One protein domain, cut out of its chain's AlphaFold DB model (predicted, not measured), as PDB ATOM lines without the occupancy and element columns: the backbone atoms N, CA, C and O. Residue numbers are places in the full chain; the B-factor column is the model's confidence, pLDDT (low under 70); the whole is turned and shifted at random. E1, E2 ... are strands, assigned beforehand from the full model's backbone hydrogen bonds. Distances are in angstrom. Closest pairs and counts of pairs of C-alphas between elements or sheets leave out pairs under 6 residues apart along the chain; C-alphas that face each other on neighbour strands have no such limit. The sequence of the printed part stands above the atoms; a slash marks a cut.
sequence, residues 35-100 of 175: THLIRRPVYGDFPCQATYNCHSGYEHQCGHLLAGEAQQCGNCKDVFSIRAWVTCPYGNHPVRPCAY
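AT A GLANCE: This is residues 35 to 100 of the 175 residues of an uncharacterized protein of Puccinia graminis f. sp. tritici (UniProt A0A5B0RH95). Two small sheets sit end to end along the longest axis: a strongly twisted slab of E1, E4 and E5 at one end, and the short hairpin of E2 and E3 at the other. After E5, residues 85 to 100 run as a tail with no named element towards the hairpin's end. The printed part has 66 residues and five named strands, E1 to E5 in that order, with no named helix; both sheets, E1 - E4 - E5 and E2 - E3, are antiparallel. The class is all strand, though named elements hold only 30 of the 66 residues. The whole is loose, with a radius of gyration of the C-alphas of 14.5 A, and elongated, spanning 42 by 24 by 15 A.

IN THESE COORDINATES: Find C-alpha 39 at (307.367, 221.682, 206.496); from there E1 runs to residue 47, 19.5 A, and bends by 88 degrees at residue 44. Next come E2, residues 51 to 53, and E3, residues 59 to 61. At C-alpha 65, (325.540, 213.139, 215.598), E4 begins; it runs 20.3 A to residue 73 and bends by 83 degrees at residue 68. E5, residues 79 to 84, covers 13.2 A and ends at (322.883, 212.035, 206.769).

HOW THE PARTS SIT: Look first at E4, the inner strand, antiparallel to E1 at 155 degrees; N 42 and O 70 are 2.8 A apart, within hydrogen-bond range. E4 and E5 form a hairpin at 147 degrees, with N 83 and O 69 at 2.8 A. In the hairpin of E2 and E3, N 52 and O 60 are 2.8 A apart. E1 and E3 are only just apart, their closest C-alphas at 8.5 A.

THE WHOLE: The farthest C-alphas, those of Ile 38 and His 55, are 42.5 A apart. The printed part has no cut, the four links between strands are tight, and no printed residue is under 70 in pLDDT.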
ATOM      1  N   THR A  35     300.753 215.553 212.072       86.31
ATOM      2  CA  THR A  35     299.834 215.649 210.929       86.31
ATOM      3  C   THR A  35     299.906 217.005 210.216       86.31
ATOM      4  O   THR A  35     299.251 217.216 209.201       86.31
ATOM      5  N   HIS A  36     300.727 217.934 210.714       87.81
ATOM      6  CA  HIS A  36     300.940 219.245 210.115       87.81
ATOM      7  C   HIS A  36     301.578 219.153 208.715       87.81
ATOM      8  O   HIS A  36     302.567 218.441 208.493       87.81
ATOM      9  N   LEU A  37     301.023 219.941 207.791       81.56
ATOM     10  CA  LEU A  37     301.402 219.980 206.373       81.56
ATOM     11  C   LEU A  37     302.616 220.875 206.094       81.56
ATOM     12  O   LEU A  37     303.456 220.534 205.265       81.56
ATOM     13  N   ILE A  38     302.721 222.020 206.777       87.69
ATOM     14  CA  ILE A  38     303.773 223.007 206.503       87.69
ATOM     15  C   ILE A  38     305.099 222.511 207.072       87.69
ATOM     16  O   ILE A  38     305.265 222.389 208.290       87.69
ATOM     17  N   ARG A  39     306.052 222.245 206.180       90.00
ATOM     18  CA  ARG A  39     307.367 221.682 206.496       90.00
ATOM     19  C   ARG A  39     308.445 222.470 205.764       90.00
ATOM     20  O   ARG A  39     308.198 223.019 204.692       90.00
ATOM     21  N   ARG A  40     309.620 222.562 206.377       92.25
ATOM     22  CA  ARG A  40     310.784 223.256 205.821       92.25
ATOM     23  C   ARG A  40     312.027 222.379 205.939       92.25
ATOM     24  O   ARG A  40     312.169 221.699 206.961       92.25
ATOM     25  N   PRO A  41     312.932 222.415 204.949       93.19
ATOM     26  CA  PRO A  41     314.226 221.775 205.092       93.19
ATOM     27  C   PRO A  41     315.012 222.455 206.216       93.19
ATOM     28  O   PRO A  41     314.984 223.680 206.365       93.19
ATOM     29  N   VAL A  42     315.701 221.647 207.009       93.94
ATOM     30  CA  VAL A  42     316.651 222.081 208.030       93.94
ATOM     31  C   VAL A  42     317.958 221.331 207.832       93.94
ATOM     32  O   VAL A  42     317.958 220.159 207.458       93.94
ATOM     33  N   TYR A  43     319.064 222.017 208.093       96.00
ATOM     34  CA  TYR A  43     320.412 221.479 207.954       96.00
ATOM     35  C   TYR A  43     321.115 221.568 209.298       96.00
ATOM     36  O   TYR A  43     320.934 222.545 210.026       96.00
ATOM     37  N   GLY A  44     321.901 220.552 209.622       93.50
ATOM     38  CA  GLY A  44     322.622 220.497 210.882       93.50
ATOM     39  C   GLY A  44     322.986 219.076 211.266       93.50
ATOM     40  O   GLY A  44     323.077 218.191 210.413       93.50
ATOM     41  N   ASP A  45     323.176 218.889 212.563       94.00
ATOM     42  CA  ASP A  45     323.593 217.630 213.152       94.00
ATOM     43  C   ASP A  45     322.386 216.846 213.674       94.00
ATOM     44  O   ASP A  45     321.615 217.326 214.508       94.00
ATOM     45  N   PHE A  46     322.229 215.616 213.189       91.56
ATOM     46  CA  PHE A  46     321.118 214.731 213.532       91.56
ATOM     47  C   PHE A  46     321.622 213.417 214.131       91.56
ATOM     48  O   PHE A  46     322.693 212.942 213.750       91.56
ATOM     49  N   PRO A  47     320.871 212.782 215.046       90.25
ATOM     50  CA  PRO A  47     321.289 211.518 215.633       90.25
ATOM     51  C   PRO A  47     321.411 210.426 214.569       90.25
ATOM     52  O   PRO A  47     320.569 210.289 213.678       90.25
ATOM     53  N   CYS A  48     322.460 209.617 214.686       90.69
ATOM     54  CA  CYS A  48     322.612 208.416 213.889       90.69
ATOM     55  C   CYS A  48     321.421 207.474 214.134       90.69
ATOM     56  O   CYS A  48     321.113 207.109 215.266       90.69
ATOM     57  N   GLN A  49     320.752 207.066 213.054       88.19
ATOM     58  CA  GLN A  49     319.546 206.229 213.120       88.19
ATOM     59  C   GLN A  49     319.839 204.748 213.400       88.19
ATOM     60  O   GLN A  49     318.910 203.963 213.556       88.19
ATOM     61  N   ALA A  50     321.111 204.350 213.451       90.19
ATOM     62  CA  ALA A  50     321.489 202.976 213.739       90.19
ATOM     63  C   ALA A  50     321.384 202.662 215.235       90.19
ATOM     64  O   ALA A  50     321.587 203.525 216.097       90.19
ATOM     65  N   THR A  51     321.129 201.394 215.531       93.38
ATOM     66  CA  THR A  51     321.099 200.859 216.889       93.38
ATOM     67  C   THR A  51     322.264 199.896 217.120       93.38
ATOM     68  O   THR A  51     322.881 199.395 216.180       93.38
ATOM     69  N   TYR A  52     322.636 199.707 218.384       90.69
ATOM     70  CA  TYR A  52     323.672 198.778 218.828       90.69
ATOM     71  C   TYR A  52     323.162 197.978 220.025       90.69
ATOM     72  O   TYR A  52     322.396 198.498 220.835       90.69
ATOM     73  N   ASN A  53     323.631 196.743 220.181       93.19
ATOM     74  CA  ASN A  53     323.337 195.945 221.370       93.19
ATOM     75  C   ASN A  53     324.388 196.193 222.452       93.19
ATOM     76  O   ASN A  53     325.580 196.255 222.159       93.19
ATOM     77  N   CYS A  54     323.983 196.320 223.712       91.00
ATOM     78  CA  CYS A  54     324.935 196.356 224.813       91.00
ATOM     79  C   CYS A  54     325.388 194.950 225.226       91.00
ATOM     80  O   CYS A  54     324.797 193.950 224.821       91.00
ATOM     81  N   HIS A  55     326.421 194.856 226.071       90.44
ATOM     82  CA  HIS A  55     326.889 193.566 226.609       90.44
ATOM     83  C   HIS A  55     325.795 192.767 227.334       90.44
ATOM     84  O   HIS A  55     325.850 191.541 227.363       90.44
ATOM     85  N   SER A  56     324.793 193.453 227.881       88.31
ATOM     86  CA  SER A  56     323.643 192.846 228.560       88.31
ATOM     87  C   SER A  56     322.513 192.458 227.594       88.31
ATOM     88  O   SER A  56     321.460 192.015 228.038       88.31
ATOM     89  N   GLY A  57     322.720 192.614 226.280       88.00
ATOM     90  CA  GLY A  57     321.789 192.202 225.228       88.00
ATOM     91  C   GLY A  57     320.672 193.198 224.906       88.00
ATOM     92  O   GLY A  57     319.784 192.857 224.133       88.00
ATOM     93  N   TYR A  58     320.698 194.411 225.470       89.38
ATOM     94  CA  TYR A  58     319.687 195.441 225.205       89.38
ATOM     95  C   TYR A  58     320.071 196.326 224.019       89.38
ATOM     96  O   TYR A  58     321.229 196.726 223.892       89.38
ATOM     97  N   GLU A  59     319.086 196.672 223.194       91.19
ATOM     98  CA  GLU A  59     319.261 197.566 222.052       91.19
ATOM     99  C   GLU A  59     319.271 199.042 222.491       91.19
ATOM    100  O   GLU A  59     318.482 199.474 223.332       91.19
ATOM    101  N   HIS A  60     320.179 199.829 221.915       90.00
ATOM    102  CA  HIS A  60     320.358 201.248 222.198       90.00
ATOM    103  C   HIS A  60     320.604 202.041 220.915       90.00
ATOM    104  O   HIS A  60     321.288 201.578 220.005       90.00
ATOM    105  N   GLN A  61     320.131 203.287 220.869       90.06
ATOM    106  CA  GLN A  61     320.395 204.175 219.740       90.06
ATOM    107  C   GLN A  61     321.850 204.662 219.732       90.06
ATOM    108  O   GLN A  61     322.458 204.924 220.777       90.06
ATOM    109  N   CYS A  62     322.431 204.792 218.542       89.94
ATOM    110  CA  CYS A  62     323.737 205.402 218.390       89.94
ATOM    111  C   CYS A  62     323.673 206.899 218.721       89.94
ATOM    112  O   CYS A  62     323.059 207.684 218.010       89.94
ATOM    113  N   GLY A  63     324.361 207.313 219.786       88.12
ATOM    114  CA  GLY A  63     324.424 208.720 220.201       88.12
ATOM    115  C   GLY A  63     325.348 209.611 219.362       88.12
ATOM    116  O   GLY A  63     325.643 210.722 219.789       88.12
ATOM    117  N   HIS A  64     325.872 209.137 218.226       91.81
ATOM    118  CA  HIS A  64     326.713 209.974 217.368       91.81
ATOM    119  C   HIS A  64     325.848 210.892 216.510       91.81
ATOM    120  O   HIS A  64     324.885 210.431 215.900       91.81
ATOM    121  N   LEU A  65     326.213 212.168 216.447       92.94
ATOM    122  CA  LEU A  65     325.540 213.139 215.598       92.94
ATOM    123  C   LEU A  65     326.201 213.178 214.217       92.94
ATOM    124  O   LEU A  65     327.424 213.129 214.108       92.94
ATOM    125  N   LEU A  66     325.385 213.231 213.172       93.06
ATOM    126  CA  LEU A  66     325.795 213.228 211.775       93.06
ATOM    127  C   LEU A  66     325.273 214.486 211.092       93.06
ATOM    128  O   LEU A  66     324.071 214.761 211.142       93.06
ATOM    129  N   ALA A  67     326.162 215.181 210.389       93.69
ATOM    130  CA  ALA A  67     325.774 216.278 209.521       93.69
ATOM    131  C   ALA A  67     324.844 215.771 208.408       93.69
ATOM    132  O   ALA A  67     325.103 214.744 207.761       93.69
ATOM    133  N   GLY A  68     323.758 216.498 208.176       93.44
ATOM    134  CA  GLY A  68     322.775 216.125 207.179       93.44
ATOM    135  C   GLY A  68     321.688 217.161 206.963       93.44
ATOM    136  O   GLY A  68     321.776 218.321 207.371       93.44
ATOM    137  N   GLU A  69     320.631 216.688 206.322       92.62
ATOM    138  CA  GLU A  69     319.394 217.418 206.101       92.62
ATOM    139  C   GLU A  69     318.222 216.655 206.710       92.62
ATOM    140  O   GLU A  69     318.210 215.424 206.768       92.62
ATOM    141  N   ALA A  70     317.212 217.385 207.151       92.25
ATOM    142  CA  ALA A  70     315.948 216.812 207.565       92.25
ATOM    143  C   ALA A  70     314.810 217.755 207.198       92.25
ATOM    144  O   ALA A  70     315.013 218.892 206.769       92.25
ATOM    145  N   GLN A  71     313.588 217.287 207.387       92.06
ATOM    146  CA  GLN A  71     312.412 218.119 207.255       92.06
ATOM    147  C   GLN A  71     311.853 218.412 208.642       92.06
ATOM    148  O   GLN A  71     311.623 217.506 209.440       92.06
ATOM    149  N   GLN A  72     311.629 219.691 208.926       92.00
ATOM    150  CA  GLN A  72     311.073 220.146 210.190       92.00
ATOM    151  C   GLN A  72     309.671 220.703 209.976       92.00
ATOM    152  O   GLN A  72     309.444 221.555 209.114       92.00
ATOM    153  N   CYS A  73     308.731 220.267 210.808       91.94
ATOM    154  CA  CYS A  73     307.415 220.874 210.881       91.94
ATOM    155  C   CYS A  73     307.511 222.349 211.291       91.94
ATOM    156  O   CYS A  73     308.134 222.698 212.295       91.94
ATOM    157  N   GLY A  74     306.841 223.229 210.546       88.50
ATOM    158  CA  GLY A  74     306.782 224.652 210.872       88.50
ATOM    159  C   GLY A  74     306.140 224.924 212.236       88.50
ATOM    160  O   GLY A  74     306.592 225.836 212.932       88.50
ATOM    161  N   ASN A  75     305.153 224.106 212.622       89.25
ATOM    162  CA  ASN A  75     304.318 224.307 213.808       89.25
ATOM    163  C   ASN A  75     304.927 223.689 215.082       89.25
ATOM    164  O   ASN A  75     305.360 224.416 215.968       89.25
ATOM    165  N   CYS A  76     305.025 222.357 215.158       90.19
ATOM    166  CA  CYS A  76     305.503 221.644 216.356       90.19
ATOM    167  C   CYS A  76     307.016 221.395 216.387       90.19
ATOM    168  O   CYS A  76     307.517 220.858 217.364       90.19
ATOM    169  N   LYS A  77     307.746 221.778 215.332       89.38
ATOM    170  CA  LYS A  77     309.196 221.557 215.202       89.38
ATOM    171  C   LYS A  77     309.635 220.091 215.150       89.38
ATOM    172  O   LYS A  77     310.840 219.849 215.132       89.38
ATOM    173  N   ASP A  78     308.696 219.155 215.014       89.88
ATOM    174  CA  ASP A  78     309.006 217.741 214.802       89.88
ATOM    175  C   ASP A  78     309.868 217.550 213.556       89.88
ATOM    176  O   ASP A  78     309.570 218.084 212.479       89.88
ATOM    177  N   VAL A  79     310.947 216.792 213.731       88.25
ATOM    178  CA  VAL A  79     311.932 216.484 212.697       88.25
ATOM    179  C   VAL A  79     311.659 215.087 212.157       88.25
ATOM    180  O   VAL A  79     311.499 214.136 212.916       88.25
ATOM    181  N   PHE A  80     311.619 214.953 210.836       85.19
ATOM    182  CA  PHE A  80     311.399 213.683 210.152       85.19
ATOM    183  C   PHE A  80     312.211 213.636 208.848       85.19
ATOM    184  O   PHE A  80     312.759 214.648 208.405       85.19
ATOM    185  N   SER A  81     312.296 212.453 208.230       87.44
ATOM    186  CA  SER A  81     313.038 212.239 206.973       87.44
ATOM    187  C   SER A  81     314.495 212.720 207.037       87.44
ATOM    188  O   SER A  81     314.974 213.398 206.132       87.44
ATOM    189  N   ILE A  82     315.193 212.378 208.122       90.31
ATOM    190  CA  ILE A  82     316.611 212.704 208.301       90.31
ATOM    191  C   ILE A  82     317.441 211.932 207.269       90.31
ATOM    192  O   ILE A  82     317.367 210.703 207.189       90.31
ATOM    193  N   ARG A  83     318.285 212.652 206.535       90.44
ATOM    194  CA  ARG A  83     319.262 212.120 205.593       90.44
ATOM    195  C   ARG A  83     320.649 212.631 205.969       90.44
ATOM    196  O   ARG A  83     320.962 213.805 205.793       90.44
ATOM    197  N   ALA A  84     321.487 211.731 206.476       91.44
ATOM    198  CA  ALA A  84     322.883 212.035 206.769       91.44
ATOM    199  C   ALA A  84     323.706 212.110 205.473       91.44
ATOM    200  O   ALA A  84     323.506 211.308 204.557       91.44
ATOM    201  N   TRP A  85     324.643 213.054 205.404       91.44
ATOM    202  CA  TRP A  85     325.590 213.177 204.287       91.44
ATOM    203  C   TRP A  85     326.862 212.360 204.501       91.44
ATOM    204  O   TRP A  85     327.563 212.031 203.547       91.44
ATOM    205  N   VAL A  86     327.150 212.034 205.759       88.44
ATOM    206  CA  VAL A  86     328.319 211.270 206.185       88.44
ATOM    207  C   VAL A  86     327.899 209.956 206.830       88.44
ATOM    208  O   VAL A  86     326.832 209.840 207.435       88.44
ATOM    209  N   THR A  87     328.752 208.945 206.703       88.81
ATOM    210  CA  THR A  87     328.561 207.656 207.369       88.81
ATOM    211  C   THR A  87     328.976 207.748 208.835       88.81
ATOM    212  O   THR A  87     329.919 208.457 209.181       88.81
ATOM    213  N   CYS A  88     328.294 206.998 209.703       90.75
ATOM    214  CA  CYS A  88     328.678 206.900 211.106       90.75
ATOM    215  C   CYS A  88     330.086 206.291 211.252       90.75
ATOM    216  O   CYS A  88     330.325 205.213 210.700       90.75
ATOM    217  N   PRO A  89     330.997 206.902 212.036       90.19
ATOM    218  CA  PRO A  89     332.354 206.388 212.233       90.19
ATOM    219  C   PRO A  89     332.377 205.025 212.935       90.19
ATOM    220  O   PRO A  89     333.346 204.284 212.811       90.19
ATOM    221  N   TYR A  90     331.303 204.663 213.646       85.44
ATOM    222  CA  TYR A  90     331.160 203.354 214.283       85.44
ATOM    223  C   TYR A  90     330.772 202.228 213.310       85.44
ATOM    224  O   TYR A  90     330.702 201.071 213.727       85.44
ATOM    225  N   GLY A  91     330.515 202.536 212.032       87.25
ATOM    226  CA  GLY A  91     330.225 201.546 210.993       87.25
ATOM    227  C   GLY A  91     329.066 200.618 211.366       87.25
ATOM    228  O   GLY A  91     327.926 201.060 211.489       87.25
ATOM    229  N   ASN A  92     329.368 199.335 211.585       87.62
ATOM    230  CA  ASN A  92     328.391 198.288 211.916       87.62
ATOM    231  C   ASN A  92     327.902 198.297 213.378       87.62
ATOM    232  O   ASN A  92     327.240 197.348 213.781       87.62
ATOM    233  N   HIS A  93     328.208 199.334 214.166       91.69
ATOM    234  CA  HIS A  93     327.679 199.509 215.526       91.69
ATOM    235  C   HIS A  93     327.924 198.284 216.432       91.69
ATOM    236  O   HIS A  93     326.983 197.595 216.830       91.69
ATOM    237  N   PRO A  94     329.201 197.992 216.758       89.00
ATOM    238  CA  PRO A  94     329.560 196.808 217.528       89.00
ATOM    239  C   PRO A  94     328.965 196.839 218.938       89.00
ATOM    240  O   PRO A  94     328.642 197.896 219.489       89.00
ATOM    241  N   VAL A  95     328.887 195.653 219.540       89.94
ATOM    242  CA  VAL A  95     328.445 195.501 220.925       89.94
ATOM    243  C   VAL A  95     329.403 196.247 221.860       89.94
ATOM    244  O   VAL A  95     330.620 196.116 221.735       89.94
ATOM    245  N   ARG A  96     328.862 197.049 222.785       86.81
ATOM    246  CA  ARG A  96     329.645 197.879 223.721       86.81
ATOM    247  C   ARG A  96     328.944 198.029 225.080       86.81
ATOM    248  O   ARG A  96     327.738 197.795 225.160       86.81
ATOM    249  N   PRO A  97     329.640 198.415 226.164       87.88
ATOM    250  CA  PRO A  97     328.980 198.625 227.451       87.88
ATOM    251  C   PRO A  97     328.030 199.831 227.393       87.88
ATOM    252  O   PRO A  97     328.257 200.783 226.643       87.88
ATOM    253  N   CYS A  98     326.974 199.802 228.204       84.69
ATOM    254  CA  CYS A  98     326.040 200.918 228.363       84.69
ATOM    255  C   CYS A  98     325.872 201.253 229.849       84.69
ATOM    256  O   CYS A  98     325.815 200.346 230.674       84.69
ATOM    257  N   ALA A  99     325.729 202.537 230.183       82.12
ATOM    258  CA  ALA A  99     325.614 202.987 231.574       82.12
ATOM    259  C   ALA A  99     324.351 202.471 232.294       82.12
ATOM    260  O   ALA A  99     324.336 202.367 233.515       82.12
ATOM    261  N   TYR A 100     323.297 202.144 231.542       79.62
ATOM    262  CA  TYR A 100     321.994 201.752 232.092       79.62
ATOM    263  C   TYR A 100     321.907 200.274 232.482       79.62
ATOM    264  O   TYR A 100     321.208 199.931 233.430       79.62
TER     265      TYR A 100